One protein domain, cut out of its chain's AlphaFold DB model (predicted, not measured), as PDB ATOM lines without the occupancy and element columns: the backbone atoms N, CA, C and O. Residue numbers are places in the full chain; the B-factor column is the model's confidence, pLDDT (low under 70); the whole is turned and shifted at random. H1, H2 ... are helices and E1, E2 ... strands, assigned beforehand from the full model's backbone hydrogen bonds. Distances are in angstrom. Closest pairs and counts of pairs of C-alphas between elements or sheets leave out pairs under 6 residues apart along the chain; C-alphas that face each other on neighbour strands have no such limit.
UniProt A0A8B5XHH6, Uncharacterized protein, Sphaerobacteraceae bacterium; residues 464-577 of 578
ATOM      1  N   TYR A 464      48.560  44.022 -12.516       77.56
ATOM      2  CA  TYR A 464      48.668  45.352 -11.925       77.56
ATOM      3  C   TYR A 464      47.599  45.564 -10.856       77.56
ATOM      4  O   TYR A 464      46.512  44.986 -10.896       77.56
ATOM      5  N   TRP A 465      47.942  46.394  -9.877       76.56
ATOM      6  CA  TRP A 465      47.054  46.769  -8.789       76.56
ATOM      7  C   TRP A 465      45.924  47.672  -9.281       76.56
ATOM      8  O   TRP A 465      46.191  48.729  -9.855       76.56
ATOM      9  N   VAL A 466      44.680  47.266  -9.023       73.06
ATOM     10  CA  VAL A 466      43.479  48.073  -9.286       73.06
ATOM     11  C   VAL A 466      43.083  48.834  -8.019       73.06
ATOM     12  O   VAL A 466      42.763  50.019  -8.082       73.06
ATOM     13  N   GLY A 467      43.163  48.182  -6.854       67.00
ATOM     14  CA  GLY A 467      42.914  48.790  -5.543       67.00
ATOM     15  C   GLY A 467      42.511  47.761  -4.475       67.00
ATOM     16  O   GLY A 467      42.547  46.558  -4.726       67.00
ATOM     17  N   ALA A 468      42.075  48.242  -3.306       73.56
ATOM     18  CA  ALA A 468      41.430  47.416  -2.281       73.56
ATOM     19  C   ALA A 468      40.308  48.168  -1.556       73.56
ATOM     20  O   ALA A 468      40.476  49.344  -1.229       73.56
ATOM     21  N   GLY A 469      39.243  47.459  -1.184       62.56
ATOM     22  CA  GLY A 469      37.997  47.989  -0.604       62.56
ATOM     23  C   GLY A 469      36.843  46.989  -0.770       62.56
ATOM     24  O   GLY A 469      37.095  45.796  -0.921       62.56
ATOM     25  N   ARG A 470      35.592  47.428  -0.630       69.25
ATOM     26  CA  ARG A 470      34.482  46.529  -0.262       69.25
ATOM     27  C   ARG A 470      34.030  45.599  -1.384       69.25
ATOM     28  O   ARG A 470      33.793  46.057  -2.501       69.25
ATOM     29  N   ALA A 471      33.816  44.330  -1.036       74.19
ATOM     30  CA  ALA A 471      33.035  43.402  -1.844       74.19
ATOM     31  C   ALA A 471      31.556  43.441  -1.422       74.19
ATOM     32  O   ALA A 471      31.220  43.095  -0.288       74.19
ATOM     33  N   ALA A 472      30.678  43.863  -2.329       75.12
ATOM     34  CA  ALA A 472      29.235  43.629  -2.240       75.12
ATOM     35  C   ALA A 472      28.877  42.350  -3.009       75.12
ATOM     36  O   ALA A 472      29.704  41.838  -3.767       75.12
ATOM     37  N   HIS A 473      27.656  41.839  -2.853       82.38
ATOM     38  CA  HIS A 473      27.215  40.707  -3.654       82.38
ATOM     39  C   HIS A 473      25.793  40.860  -4.185       82.38
ATOM     40  O   HIS A 473      24.907  41.386  -3.509       82.38
ATOM     41  N   TYR A 474      25.552  40.278  -5.356       78.31
ATOM     42  CA  TYR A 474      24.194  40.042  -5.817       78.31
ATOM     43  C   TYR A 474      23.534  38.920  -5.008       78.31
ATOM     44  O   TYR A 474      24.181  37.944  -4.621       78.31
ATOM     45  N   GLY A 475      22.229  39.035  -4.761       69.81
ATOM     46  CA  GLY A 475      21.453  37.968  -4.128       69.81
ATOM     47  C   GLY A 475      21.324  36.747  -5.042       69.81
ATOM     48  O   GLY A 475      21.067  36.893  -6.237       69.81
ATOM     49  N   GLN A 476      21.455  35.539  -4.487       77.88
ATOM     50  CA  GLN A 476      21.381  34.291  -5.263       77.88
ATOM     51  C   GLN A 476      20.033  34.118  -5.984       77.88
ATOM     52  O   GLN A 476      19.979  33.617  -7.105       77.88
ATOM     53  N   GLU A 477      18.939  34.562  -5.360       71.69
ATOM     54  CA  GLU A 477      17.587  34.448  -5.919       71.69
ATOM     55  C   GLU A 477      17.340  35.435  -7.063       71.69
ATOM     56  O   GLU A 477      16.630  35.129  -8.026       71.69
ATOM     57  N   THR A 478      17.935  36.625  -6.975       68.56
ATOM     58  CA  THR A 478      17.759  37.683  -7.966       68.56
ATOM     59  C   THR A 478      18.753  37.544  -9.107       68.56
ATOM     60  O   THR A 478      18.361  37.756 -10.251       68.56
ATOM     61  N   PHE A 479      19.991  37.124  -8.860       81.69
ATOM     62  CA  PHE A 479      21.013  36.959  -9.893       81.69
ATOM     63  C   PHE A 479      21.793  35.646  -9.752       81.69
ATOM     64  O   PHE A 479      22.983  35.651  -9.424       81.69
ATOM     65  N   PRO A 480      21.150  34.509 -10.061       89.25
ATOM     66  CA  PRO A 480      21.861  33.245 -10.192       89.25
ATOM     67  C   PRO A 480      22.821  33.281 -11.393       89.25
ATOM     68  O   PRO A 480      22.675  34.115 -12.299       89.25
ATOM     69  N   VAL A 481      23.773  32.344 -11.431       91.50
ATOM     70  CA  VAL A 481      24.772  32.207 -12.509       91.50
ATOM     71  C   VAL A 481      24.131  32.254 -13.894       91.50
ATOM     72  O   VAL A 481      24.581  33.013 -14.749       91.50
ATOM     73  N   GLU A 482      23.020  31.551 -14.118       91.44
ATOM     74  CA  GLU A 482      22.366  31.519 -15.429       91.44
ATOM     75  C   GLU A 482      21.832  32.894 -15.859       91.44
ATOM     76  O   GLU A 482      21.793  33.209 -17.053       91.44
ATOM     77  N   ARG A 483      21.414  33.733 -14.902       83.38
ATOM     78  CA  ARG A 483      20.971  35.102 -15.188       83.38
ATOM     79  C   ARG A 483      22.162  35.991 -15.534       83.38
ATOM     80  O   ARG A 483      22.056  36.767 -16.480       83.38
ATOM     81  N   MET A 484      23.273  35.857 -14.815       86.62
ATOM     82  CA  MET A 484      24.516  36.580 -15.104       86.62
ATOM     83  C   MET A 484      25.053  36.232 -16.494       86.62
ATOM     84  O   MET A 484      25.304  37.117 -17.309       86.62
ATOM     85  N   GLU A 485      25.100  34.943 -16.829       93.94
ATOM     86  CA  GLU A 485      25.489  34.480 -18.161       93.94
ATOM     87  C   GLU A 485      24.565  35.021 -19.264       93.94
ATOM     88  O   GLU A 485      25.016  35.370 -20.361       93.94
ATOM     89  N   HIS A 486      23.263  35.130 -18.983       82.94
ATOM     90  CA  HIS A 486      22.308  35.725 -19.911       82.94
ATOM     91  C   HIS A 486      22.556  37.226 -20.130       82.94
ATOM     92  O   HIS A 486      22.520  37.685 -21.274       82.94
ATOM     93  N   ILE A 487      22.838  37.985 -19.065       81.69
ATOM     94  CA  ILE A 487      23.188  39.413 -19.141       81.69
ATOM     95  C   ILE A 487      24.450  39.597 -19.989       81.69
ATOM     96  O   ILE A 487      24.438  40.370 -20.948       81.69
ATOM     97  N   MET A 488      25.492  38.801 -19.748       88.50
ATOM     98  CA  MET A 488      26.712  38.833 -20.559       88.50
ATOM     99  C   MET A 488      26.422  38.625 -22.049       88.50
ATOM    100  O   MET A 488      26.877  39.402 -22.888       88.50
ATOM    101  N   GLN A 489      25.606  37.625 -22.401       84.50
ATOM    102  CA  GLN A 489      25.220  37.378 -23.794       84.50
ATOM    103  C   GLN A 489      24.477  38.564 -24.428       84.50
ATOM    104  O   GLN A 489      24.659  38.834 -25.619       84.50
ATOM    105  N   LEU A 490      23.659  39.288 -23.656       71.06
ATOM    106  CA  LEU A 490      22.988  40.501 -24.126       71.06
ATOM    107  C   LEU A 490      24.002  41.608 -24.426       71.06
ATOM    108  O   LEU A 490      23.986  42.150 -25.534       71.06
ATOM    109  N   HIS A 491      24.930  41.884 -23.509       75.00
ATOM    110  CA  HIS A 491      25.971  42.897 -23.702       75.00
ATOM    111  C   HIS A 491      26.880  42.581 -24.892       75.00
ATOM    112  O   HIS A 491      27.178  43.456 -25.709       75.00
ATOM    113  N   VAL A 492      27.239  41.310 -25.061       75.06
ATOM    114  CA  VAL A 492      27.994  40.814 -26.219       75.06
ATOM    115  C   VAL A 492      27.225  41.055 -27.514       75.06
ATOM    116  O   VAL A 492      27.798  41.519 -28.498       75.06
ATOM    117  N   SER A 493      25.912  40.804 -27.526       68.88
ATOM    118  CA  SER A 493      25.074  41.063 -28.707       68.88
ATOM    119  C   SER A 493      25.021  42.547 -29.098       68.88
ATOM    120  O   SER A 493      24.762  42.871 -30.259       68.88
ATOM    121  N   TRP A 494      25.299  43.444 -28.147       68.56
ATOM    122  CA  TRP A 494      25.384  44.892 -28.346       68.56
ATOM    123  C   TRP A 494      26.793  45.381 -28.697       68.56
ATOM    124  O   TRP A 494      26.966  46.562 -28.990       68.56
ATOM    125  N   GLY A 495      27.786  44.486 -28.723       70.06
ATOM    126  CA  GLY A 495      29.189  44.825 -28.963       70.06
ATOM    127  C   GLY A 495      29.899  45.441 -27.755       70.06
ATOM    128  O   GLY A 495      30.929  46.081 -27.935       70.06
ATOM    129  N   ASN A 496      29.364  45.258 -26.543       73.75
ATOM    130  CA  ASN A 496      29.907  45.791 -25.291       73.75
ATOM    131  C   ASN A 496      30.660  44.708 -24.500       73.75
ATOM    132  O   ASN A 496      30.365  44.487 -23.329       73.75
ATOM    133  N   ALA A 497      31.591  44.006 -25.147       82.69
ATOM    134  CA  ALA A 497      32.446  42.991 -24.530       82.69
ATOM    135  C   ALA A 497      33.812  42.940 -25.227       82.69
ATOM    136  O   ALA A 497      33.939  43.416 -26.359       82.69
ATOM    137  N   ILE A 498      34.815  42.358 -24.569       83.12
ATOM    138  CA  ILE A 498      36.112  42.085 -25.205       83.12
ATOM    139  C   ILE A 498      35.993  41.037 -26.325       83.12
ATOM    140  O   ILE A 498      35.073  40.212 -26.347       83.12
ATOM    141  N   ASP A 499      36.958  41.058 -27.247       83.62
ATOM    142  CA  ASP A 499      37.136  39.980 -28.220       83.62
ATOM    143  C   ASP A 499      37.504  38.672 -27.491       83.62
ATOM    144  O   ASP A 499      38.198  38.696 -26.478       83.62
ATOM    145  N   ASP A 500      37.034  37.532 -28.008       88.06
ATOM    146  CA  ASP A 500      37.291  36.192 -27.451       88.06
ATOM    147  C   ASP A 500      36.878  36.004 -25.968       88.06
ATOM    148  O   ASP A 500      37.472  35.200 -25.252       88.06
ATOM    149  N   TRP A 501      35.845  36.719 -25.500       88.75
ATOM    150  CA  TRP A 501      35.291  36.535 -24.152       88.75
ATOM    151  C   TRP A 501      34.802  35.091 -23.906       88.75
ATOM    152  O   TRP A 501      34.267  34.426 -24.799       88.75
ATOM    153  N   GLU A 502      34.919  34.634 -22.659       92.56
ATOM    154  CA  GLU A 502      34.430  33.332 -22.195       92.56
ATOM    155  C   GLU A 502      33.646  33.492 -20.880       92.56
ATOM    156  O   GLU A 502      33.857  34.446 -20.128       92.56
ATOM    157  N   PHE A 503      32.734  32.558 -20.590       95.19
ATOM    158  CA  PHE A 503      32.133  32.461 -19.257       95.19
ATOM    159  C   PHE A 503      33.181  32.051 -18.224       95.19
ATOM    160  O   PHE A 503      34.119  31.317 -18.548       95.19
ATOM    161  N   ASP A 504      33.020  32.502 -16.977       96.19
ATOM    162  CA  ASP A 504      33.938  32.078 -15.927       96.19
ATOM    163  C   ASP A 504      33.762  30.571 -15.646       96.19
ATOM    164  O   ASP A 504      32.640  30.111 -15.426       96.19
ATOM    165  N   PRO A 505      34.845  29.772 -15.642       92.38
ATOM    166  CA  PRO A 505      34.761  28.318 -15.510       92.38
ATOM    167  C   PRO A 505      34.229  27.835 -14.155       92.38
ATOM    168  O   PRO A 505      33.834  26.673 -14.055       92.38
ATOM    169  N   ASN A 506      34.233  28.690 -13.128       93.06
ATOM    170  CA  ASN A 506      33.693  28.383 -11.805       93.06
ATOM    171  C   ASN A 506      32.331  29.050 -11.557       93.06
ATOM    172  O   ASN A 506      31.786  28.914 -10.466       93.06
ATOM    173  N   GLY A 507      31.789  29.772 -12.545       94.50
ATOM    174  CA  GLY A 507      30.605  30.609 -12.359       94.50
ATOM    175  C   GLY A 507      30.877  31.830 -11.477       94.50
ATOM    176  O   GLY A 507      29.956  32.338 -10.847       94.50
ATOM    177  N   TYR A 508      32.130  32.283 -11.386       97.12
ATOM    178  CA  TYR A 508      32.521  33.431 -10.572       97.12
ATOM    179  C   TYR A 508      32.493  34.712 -11.396       97.12
ATOM    180  O   TYR A 508      33.300  34.927 -12.302       97.12
ATOM    181  N   TYR A 509      31.548  35.581 -11.060       96.50
ATOM    182  CA  TYR A 509      31.265  36.800 -11.799       96.50
ATOM    183  C   TYR A 509      31.384  38.023 -10.910       96.50
ATOM    184  O   TYR A 509      31.110  37.971  -9.711       96.50
ATOM    185  N   CYS A 510      31.791  39.130 -11.516       93.81
ATOM    186  CA  CYS A 510      31.951  40.394 -10.822       93.81
ATOM    187  C   CYS A 510      31.550  41.592 -11.684       93.81
ATOM    188  O   CYS A 510      31.338  41.474 -12.892       93.81
ATOM    189  N   VAL A 511      31.427  42.751 -11.045       91.44
ATOM    190  CA  VAL A 511      31.098  44.033 -11.665       91.44
ATOM    191  C   VAL A 511      31.997  45.105 -11.066       91.44
ATOM    192  O   VAL A 511      32.101  45.242  -9.846       91.44
ATOM    193  N   HIS A 512      32.657  45.869 -11.935       85.81
ATOM    194  CA  HIS A 512      33.493  47.001 -11.548       85.81
ATOM    195  C   HIS A 512      33.414  48.093 -12.631       85.81
ATOM    196  O   HIS A 512      33.525  47.772 -13.815       85.81
ATOM    197  N   PRO A 513      33.246  49.381 -12.271       76.38
ATOM    198  CA  PRO A 513      32.927  50.462 -13.217       76.38
ATOM    199  C   PRO A 513      34.020  50.776 -14.250       76.38
ATOM    200  O   PRO A 513      33.758  51.474 -15.231       76.38
ATOM    201  N   ASP A 514      35.243  50.304 -14.014       78.31
ATOM    202  CA  ASP A 514      36.407  50.569 -14.869       78.31
ATOM    203  C   ASP A 514      36.789  49.390 -15.776       78.31
ATOM    204  O   ASP A 514      37.758  49.497 -16.525       78.31
ATOM    205  N   PHE A 515      36.018  48.297 -15.735       86.50
ATOM    206  CA  PHE A 515      36.216  47.123 -16.581       86.50
ATOM    207  C   PHE A 515      34.960  46.829 -17.400       86.50
ATOM    208  O   PHE A 515      33.842  47.177 -17.015       86.50
ATOM    209  N   ILE A 516      35.148  46.201 -18.553       81.25
ATOM    210  CA  ILE A 516      34.078  45.850 -19.487       81.25
ATOM    211  C   ILE A 516      33.842  44.340 -19.522       81.25
ATOM    212  O   ILE A 516      34.671  43.546 -19.083       81.25
ATOM    213  N   ILE A 517      32.691  43.938 -20.065       88.56
ATOM    214  CA  ILE A 517      32.248  42.538 -20.074       88.56
ATOM    215  C   ILE A 517      33.313  41.613 -20.672       88.56
ATOM    216  O   ILE A 517      33.837  41.860 -21.762       88.56
ATOM    217  N   GLY A 518      33.585  40.521 -19.959       86.19
ATOM    218  CA  GLY A 518      34.560  39.501 -20.339       86.19
ATOM    219  C   GLY A 518      35.984  39.752 -19.836       86.19
ATOM    220  O   GLY A 518      36.779  38.813 -19.841       86.19
ATOM    221  N   GLU A 519      36.320  40.955 -19.355       91.94
ATOM    222  CA  GLU A 519      37.591  41.169 -18.651       91.94
ATOM    223  C   GLU A 519      37.629  40.369 -17.345       91.94
ATOM    224  O   GLU A 519      36.592  40.069 -16.750       91.94
ATOM    225  N   ARG A 520      38.834  39.993 -16.906       94.31
ATOM    226  CA  ARG A 520      39.021  39.170 -15.708       94.31
ATOM    227  C   ARG A 520      39.758  39.933 -14.629       94.31
ATOM    228  O   ARG A 520      40.764  40.583 -14.908       94.31
ATOM    229  N   LEU A 521      39.288  39.787 -13.398       93.88
ATOM    230  CA  LEU A 521      39.919  40.348 -12.213       93.88
ATOM    231  C   LEU A 521      40.403  39.232 -11.298       93.88
ATOM    232  O   LEU A 521      39.771  38.182 -11.174       93.88
ATOM    233  N   HIS A 522      41.540  39.488 -10.664       94.31
ATOM    234  CA  HIS A 522      42.132  38.634  -9.655       94.31
ATOM    235  C   HIS A 522      41.877  39.247  -8.282       94.31
ATOM    236  O   HIS A 522      42.394  40.318  -7.960       94.31
ATOM    237  N   LEU A 523      41.060  38.561  -7.496       92.06
ATOM    238  CA  LEU A 523      40.615  38.974  -6.178       92.06
ATOM    239  C   LEU A 523      41.441  38.256  -5.115       92.06
ATOM    240  O   LEU A 523      41.631  37.047  -5.218       92.06
ATOM    241  N   THR A 524      41.888  38.971  -4.088       86.75
ATOM    242  CA  THR A 524      42.479  38.366  -2.887       86.75
ATOM    243  C   THR A 524      41.555  38.636  -1.708       86.75
ATOM    244  O   THR A 524      41.327  39.794  -1.347       86.75
ATOM    245  N   ALA A 525      41.014  37.572  -1.121       79.31
ATOM    246  CA  ALA A 525      40.225  37.642   0.100       79.31
ATOM    247  C   ALA A 525      41.138  37.892   1.322       79.31
ATOM    248  O   ALA A 525      42.339  37.612   1.269       79.31
ATOM    249  N   PRO A 526      40.604  38.389   2.453       64.31
ATOM    250  CA  PRO A 526      41.398  38.708   3.647       64.31
ATOM    251  C   PRO A 526      42.129  37.513   4.263       64.31
ATOM    252  O   PRO A 526      43.155  37.680   4.917       64.31
ATOM    253  N   ASN A 527      41.627  36.298   4.035       69.44
ATOM    254  CA  ASN A 527      42.278  35.050   4.433       69.44
ATOM    255  C   ASN A 527      43.494  34.685   3.546       69.44
ATOM    256  O   ASN A 527      44.147  33.671   3.791       69.44
ATOM    257  N   GLY A 528      43.805  35.496   2.527       75.56
ATOM    258  CA  GLY A 528      44.882  35.285   1.560       75.56
ATOM    259  C   GLY A 528      44.519  34.351   0.403       75.56
ATOM    260  O   GLY A 528      45.362  34.109  -0.462       75.56
ATOM    261  N   GLU A 529      43.295  33.818   0.362       80.44
ATOM    262  CA  GLU A 529      42.820  33.025  -0.768       80.44
ATOM    263  C   GLU A 529      42.530  33.917  -1.972       80.44
ATOM    264  O   GLU A 529      42.084  35.058  -1.852       80.44
ATOM    265  N   THR A 530      42.804  33.384  -3.158       89.25
ATOM    266  CA  THR A 530      42.740  34.146  -4.400       89.25
ATOM    267  C   THR A 530      41.742  33.549  -5.367       89.25
ATOM    268  O   THR A 530      41.748  32.337  -5.604       89.25
ATOM    269  N   PHE A 531      40.954  34.410  -5.996       93.88
ATOM    270  CA  PHE A 531      39.875  34.027  -6.890       93.88
ATOM    271  C   PHE A 531      39.977  34.808  -8.190       93.88
ATOM    272  O   PHE A 531      40.328  35.983  -8.206       93.88
ATOM    273  N   TRP A 532      39.640  34.151  -9.292       95.56
ATOM    274  CA  TRP A 532      39.388  34.848 -10.543       95.56
ATOM    275  C   TRP A 532      37.891  35.066 -10.697       95.56
ATOM    276  O   TRP A 532      37.114  34.159 -10.408       95.56
ATOM    277  N   CYS A 533      37.516  36.241 -11.190       96.00
ATOM    278  CA  CYS A 533      36.157  36.531 -11.618       96.00
ATOM    279  C   CYS A 533      36.154  37.154 -13.013       96.00
ATOM    280  O   CYS A 533      37.109  37.835 -13.400       96.00
ATOM    281  N   THR A 534      35.078  36.923 -13.760       97.00
ATOM    282  CA  THR A 534      34.842  37.553 -15.066       97.00
ATOM    283  C   THR A 534      33.795  38.656 -14.936       97.00
ATOM    284  O   THR A 534      32.767  38.468 -14.285       97.00
ATOM    285  N   ILE A 535      34.031  39.805 -15.576       94.56
ATOM    286  CA  ILE A 535      33.103  40.938 -15.568       94.56
ATOM    287  C   ILE A 535      31.822  40.571 -16.322       94.56
ATOM    288  O   ILE A 535      31.875  40.295 -17.527       94.56
ATOM    289  N   ALA A 536      30.690  40.558 -15.613       89.81
ATOM    290  CA  ALA A 536      29.419  40.034 -16.121       89.81
ATOM    291  C   ALA A 536      28.346  41.088 -16.413       89.81
ATOM    292  O   ALA A 536      27.446  40.834 -17.216       89.81
ATOM    293  N   ASP A 537      28.467  42.266 -15.808       85.38
ATOM    294  CA  ASP A 537      27.579  43.407 -16.019       85.38
ATOM    295  C   ASP A 537      28.380  44.721 -15.943       85.38
ATOM    296  O   ASP A 537      29.577  44.733 -15.640       85.38
ATOM    297  N   SER A 538      27.723  45.834 -16.246       79.06
ATOM    298  CA  SER A 538      28.254  47.188 -16.154       79.06
ATOM    299  C   SER A 538      27.484  48.006 -15.125       79.06
ATOM    300  O   SER A 538      26.258  47.958 -15.075       79.06
ATOM    301  N   VAL A 539      28.195  48.842 -14.371       72.38
ATOM    302  CA  VAL A 539      27.570  49.798 -13.450       72.38
ATOM    303  C   VAL A 539      26.780  50.847 -14.241       72.38
ATOM    304  O   VAL A 539      27.279  51.405 -15.225       72.38
ATOM    305  N   ALA A 540      25.551  51.139 -13.809       65.38
ATOM    306  CA  ALA A 540      24.715  52.141 -14.457       65.38
ATOM    307  C   ALA A 540      25.376  53.529 -14.415       65.38
ATOM    308  O   ALA A 540      26.014  53.919 -13.438       65.38
ATOM    309  N   GLN A 541      25.205  54.309 -15.487       58.94
ATOM    310  CA  GLN A 541      25.927  55.573 -15.687       58.94
ATOM    311  C   GLN A 541      25.749  56.576 -14.533       58.94
ATOM    312  O   GLN A 541      26.682  57.318 -14.226       58.94
ATOM    313  N   GLN A 542      24.565  56.604 -13.915       53.12
ATOM    314  CA  GLN A 542      24.246  57.466 -12.771       53.12
ATOM    315  C   GLN A 542      24.986  57.072 -11.482       53.12
ATOM    316  O   GLN A 542      25.256  57.934 -10.652       53.12
ATOM    317  N   ASP A 543      25.396  55.809 -11.360       51.91
ATOM    318  CA  ASP A 543      25.990  55.258 -10.143       51.91
ATOM    319  C   ASP A 543      27.525  55.254 -10.189       51.91
ATOM    320  O   ASP A 543      28.182  55.098  -9.161       51.91
ATOM    321  N   LEU A 544      28.129  55.505 -11.358       52.69
ATOM    322  CA  LEU A 544      29.585  55.472 -11.558       52.69
ATOM    323  C   LEU A 544      30.363  56.382 -10.598       52.69
ATOM    324  O   LEU A 544      31.435  56.000 -10.130       52.69
ATOM    325  N   THR A 545      29.856  57.585 -10.313       51.94
ATOM    326  CA  THR A 545      30.522  58.527  -9.395       51.94
ATOM    327  C   THR A 545      30.528  57.981  -7.972       51.94
ATOM    328  O   THR A 545      31.569  57.992  -7.318       51.94
ATOM    329  N   ASN A 546      29.393  57.443  -7.519       51.88
ATOM    330  CA  ASN A 546      29.244  56.871  -6.187       51.88
ATOM    331  C   ASN A 546      30.090  55.595  -6.024       51.88
ATOM    332  O   ASN A 546      30.788  55.430  -5.028       51.88
ATOM    333  N   TRP A 547      30.103  54.723  -7.034       62.78
ATOM    334  CA  TRP A 547      30.903  53.495  -7.033       62.78
ATOM    335  C   TRP A 547      32.407  53.764  -7.005       62.78
ATOM    336  O   TRP A 547      33.139  53.129  -6.248       62.78
ATOM    337  N   ARG A 548      32.877  54.746  -7.783       62.03
ATOM    338  CA  ARG A 548      34.288  55.151  -7.759       62.03
ATOM    339  C   ARG A 548      34.674  55.835  -6.450       62.03
ATOM    340  O   ARG A 548      35.768  55.591  -5.953       62.03
ATOM    341  N   ALA A 549      33.797  56.668  -5.888       47.81
ATOM    342  CA  ALA A 549      34.054  57.363  -4.628       47.81
ATOM    343  C   ALA A 549      34.155  56.400  -3.435       47.81
ATOM    344  O   ALA A 549      34.983  56.608  -2.551       47.81
ATOM    345  N   ASN A 550      33.350  55.336  -3.429       52.69
ATOM    346  CA  ASN A 550      33.322  54.368  -2.333       52.69
ATOM    347  C   ASN A 550      34.263  53.178  -2.518       52.69
ATOM    348  O   ASN A 550      34.368  52.388  -1.589       52.69
ATOM    349  N   TRP A 551      34.930  53.065  -3.673       58.06
ATOM    350  CA  TRP A 551      35.796  51.945  -4.051       58.06
ATOM    351  C   TRP A 551      35.125  50.592  -3.730       58.06
ATOM    352  O   TRP A 551      35.254  50.045  -2.632       58.06
ATOM    353  N   GLY A 552      34.350  50.069  -4.683       65.62
ATOM    354  CA  GLY A 552      33.578  48.839  -4.506       65.62
ATOM    355  C   GLY A 552      33.644  47.918  -5.718       65.62
ATOM    356  O   GLY A 552      33.720  48.370  -6.861       65.62
ATOM    357  N   ILE A 553      33.591  46.619  -5.448       82.56
ATOM    358  CA  ILE A 553      33.396  45.561  -6.435       82.56
ATOM    359  C   ILE A 553      32.193  44.735  -5.999       82.56
ATOM    360  O   ILE A 553      32.043  44.420  -4.822       82.56
ATOM    361  N   GLU A 554      31.318  44.398  -6.934       87.12
ATOM    362  CA  GLU A 554      30.191  43.516  -6.650       87.12
ATOM    363  C   GLU A 554      30.466  42.149  -7.260       87.12
ATOM    364  O   GLU A 554      30.920  42.057  -8.399       87.12
ATOM    365  N   VAL A 555      30.247  41.090  -6.487       91.50
ATOM    366  CA  VAL A 555      30.460  39.699  -6.895       91.50
ATOM    367  C   VAL A 555      29.137  38.937  -6.911       91.50
ATOM    368  O   VAL A 555      28.176  39.315  -6.247       91.50
ATOM    369  N   ASN A 556      29.027  37.849  -7.665       91.06
ATOM    370  CA  ASN A 556      27.865  36.976  -7.513       91.06
ATOM    371  C   ASN A 556      27.954  36.158  -6.213       91.06
ATOM    372  O   ASN A 556      29.040  35.936  -5.674       91.06
ATOM    373  N   TRP A 557      26.801  35.686  -5.731       85.69
ATOM    374  CA  TRP A 557      26.692  34.941  -4.472       85.69
ATOM    375  C   TRP A 557      27.662  33.758  -4.369       85.69
ATOM    376  O   TRP A 557      28.310  33.584  -3.346       85.69
ATOM    377  N   ASP A 558      27.829  32.984  -5.442       90.06
ATOM    378  CA  ASP A 558      28.674  31.785  -5.406       90.06
ATOM    379  C   ASP A 558      30.167  32.121  -5.233       90.06
ATOM    380  O   ASP A 558      30.899  31.387  -4.568       90.06
ATOM    381  N   LEU A 559      30.630  33.244  -5.797       92.31
ATOM    382  CA  LEU A 559      31.981  33.761  -5.563       92.31
ATOM    383  C   LEU A 559      32.105  34.342  -4.149       92.31
ATOM    384  O   LEU A 559      33.112  34.122  -3.483       92.31
ATOM    385  N   PHE A 560      31.080  35.052  -3.679       86.56
ATOM    386  CA  PHE A 560      31.029  35.584  -2.319       86.56
ATOM    387  C   PHE A 560      31.139  34.473  -1.258       86.56
ATOM    388  O   PHE A 560      32.005  34.546  -0.387       86.56
ATOM    389  N   GLU A 561      30.346  33.402  -1.383       84.56
ATOM    390  CA  GLU A 561      30.429  32.222  -0.513       84.56
ATOM    391  C   GLU A 561      31.787  31.524  -0.616       84.56
ATOM    392  O   GLU A 561      32.351  31.121   0.401       84.56
ATOM    393  N   ALA A 562      32.330  31.388  -1.829       84.56
ATOM    394  CA  ALA A 562      33.617  30.737  -2.045       84.56
ATOM    395  C   ALA A 562      34.781  31.496  -1.401       84.56
ATOM    396  O   ALA A 562      35.701  30.864  -0.889       84.56
ATOM    397  N   MET A 563      34.723  32.831  -1.392       82.19
ATOM    398  CA  MET A 563      35.688  33.675  -0.687       82.19
ATOM    399  C   MET A 563      35.588  33.536   0.837       82.19
ATOM    400  O   MET A 563      36.528  33.907   1.537       82.19
ATOM    401  N   GLY A 564      34.469  33.021   1.360       74.38
ATOM    402  CA  GLY A 564      34.259  32.840   2.796       74.38
ATOM    403  C   GLY A 564      34.316  34.150   3.584       74.38
ATOM    404  O   GLY A 564      34.670  34.136   4.763       74.38
ATOM    405  N   ILE A 565      34.021  35.277   2.929       62.12
ATOM    406  CA  ILE A 565      34.078  36.608   3.531       62.12
ATOM    407  C   ILE A 565      32.704  36.993   4.107       62.12
ATOM    408  O   ILE A 565      31.691  36.783   3.441       62.12
ATOM    409  N   PRO A 566      32.621  37.551   5.329       54.84
ATOM    410  CA  PRO A 566      31.387  38.146   5.828       54.84
ATOM    411  C   PRO A 566      31.018  39.408   5.033       54.84
ATOM    412  O   PRO A 566      31.841  39.978   4.306       54.84
ATOM    413  N   TYR A 567      29.759  39.839   5.168       47.50
ATOM    414  CA  TYR A 567      29.216  41.017   4.487       47.50
ATOM    415  C   TYR A 567      30.127  42.238   4.729       47.50
ATOM    416  O   TYR A 567      30.520  42.512   5.859       47.50
ATOM    417  N   GLU A 568      30.477  42.957   3.656       51.09
ATOM    418  CA  GLU A 568      31.264  44.203   3.679       51.09
ATOM    419  C   GLU A 568      32.778  44.112   3.953       51.09
ATOM    420  O   GLU A 568      33.416  45.144   4.201       51.09
ATOM    421  N   GLN A 569      33.399  42.933   3.849       60.03
ATOM    422  CA  GLN A 569      34.858  42.849   3.950       60.03
ATOM    423  C   GLN A 569      35.604  43.419   2.735       60.03
ATOM    424  O   GLN A 569      35.148  43.407   1.587       60.03
ATOM    425  N   ARG A 570      36.794  43.949   3.033       68.00
ATOM    426  CA  ARG A 570      37.709  44.582   2.086       68.00
ATOM    427  C   ARG A 570      38.525  43.520   1.349       68.00
ATOM    428  O   ARG A 570      39.294  42.813   1.985       68.00
ATOM    429  N   ILE A 571      38.401  43.449   0.026       76.50
ATOM    430  CA  ILE A 571      39.203  42.560  -0.824       76.50
ATOM    431  C   ILE A 571      40.206  43.353  -1.658       76.50
ATOM    432  O   ILE A 571      39.988  44.527  -1.970       76.50
ATOM    433  N   GLU A 572      41.313  42.713  -2.019       86.12
ATOM    434  CA  GLU A 572      42.256  43.265  -2.989       86.12
ATOM    435  C   GLU A 572      41.823  42.908  -4.406       86.12
ATOM    436  O   GLU A 572      41.441  41.769  -4.669       86.12
ATOM    437  N   VAL A 573      41.936  43.857  -5.333       85.44
ATOM    438  CA  VAL A 573      41.624  43.654  -6.747       85.44
ATOM    439  C   VAL A 573      42.863  43.958  -7.580       85.44
ATOM    440  O   VAL A 573      43.461  45.039  -7.510       85.44
ATOM    441  N   ARG A 574      43.243  42.991  -8.410       87.81
ATOM    442  CA  ARG A 574      44.276  43.115  -9.439       87.81
ATOM    443  C   ARG A 574      43.691  42.765 -10.801       87.81
ATOM    444  O   ARG A 574      42.714  42.027 -10.894       87.81
ATOM    445  N   ALA A 575      44.303  43.275 -11.860       85.94
ATOM    446  CA  ALA A 575      43.911  42.984 -13.233       85.94
ATOM    447  C   ALA A 575      45.130  42.576 -14.077       85.94
ATOM    448  O   ALA A 575      46.242  43.025 -13.783       85.94
ATOM    449  N   PRO A 576      44.953  41.747 -15.123       87.44
ATOM    450  CA  PRO A 576      46.016  41.416 -16.066       87.44
ATOM    451  C   PRO A 576      46.640  42.656 -16.712       87.44
ATOM    452  O   PRO A 576      45.939  43.575 -17.131       87.44
ATOM    453  N   ARG A 577      47.968  42.678 -16.827       78.31
ATOM    454  CA  ARG A 577      48.697  43.659 -17.638       78.31
ATOM    455  C   ARG A 577      48.568  43.256 -19.106       78.31
ATOM    456  O   ARG A 577      48.974  42.160 -19.477       78.31
TER     457      ARG A 577
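This is residues 464 to 577 of the 578 residues of an uncharacterized protein of Sphaerobacteraceae bacterium (UniProt A0A8B5XHH6). A small closed barrel of six strands, E1 to E6, makes the core, with H3 packed on its outside. The longest helix, H1, sits at one end of the long axis, while the hairpin of E3 and E4 reaches toward the other end; H2 lies at the rim, not on the barrel. The printed part has 114 residues, with three named helices and six named strands in the order E1 H1 E2 E3 E4 H2 E5 H3 E6. The class is mixed, helices and strands, and the barrel is mixed too, with parallel and antiparallel neighbours. The whole is compact, with a radius of gyration of the C-alphas of 13.0 A and spans of 37 by 28 by 27 A.

E1, residues 464 to 473, begins at C-alpha 464 (48.668, 45.352, -11.925), is 23.5 A long and bends by 74 degrees at residue 469. H1, residues 481 to 493, is 18.5 A long and ends at C-alpha 493 (25.074, 41.063, -28.707). E2 is residues 509 to 511, 7.2 A; E3 is residues 520 to 524, 13.3 A; E4 is residues 530 to 535, 16.2 A. H2, residues 544 to 550, is 10.0 A long, E5, residues 552 to 555, 9.9 A, and H3, residues 557 to 563, 9.8 A. E6, residues 570 to 576, is 20.2 A long and ends at C-alpha 576 (46.016, 41.416, -16.066).

Round the closed barrel run E1, E5, E2, E4, E3, E6 and back to E1. The pairing of E1 is staggered: residues 464 to 470 pair with E6, antiparallel, with N 573 and O 467 at 2.8 A, and residues 470 to 473 with E5, parallel, with N 472 and O 553 at 2.9 A. E5 and E2 are antiparallel, with N 511 and O 554 at 2.8 A. E2 and E4 are parallel, with N 510 and O 534 at 3.0 A. E3 and E4 form an antiparallel hairpin, with N 523 and O 531 at 2.8 A. E3 and E6 are antiparallel, with N 522 and O 574 at 2.8 A. H3 is on the barrel, outside it, at a height over the sheet of 7.7 A; its closest C-alpha pair with E1 is His 473 and Trp 557, 5.8 A. H1 is on the barrel too; its closest C-alpha pair with E2 is Met 484 and Tyr 509, 7.5 A. H2 is only just not on it, with 4 pairs of C-alphas within 10 A. In H1, H2 and H3 every O i to N i+4 pair is within hydrogen-bond range.

The C-alphas of Trp 494 and Asn 527 are the two farthest apart, 38.2 A. The printed part has no cut, and the link from H1 to E2, residues 494 to 508, is long. Mean pLDDT of the printed part is 79.1; 28 residues are under 70, among them residues 540 to 552 and 565 to 570.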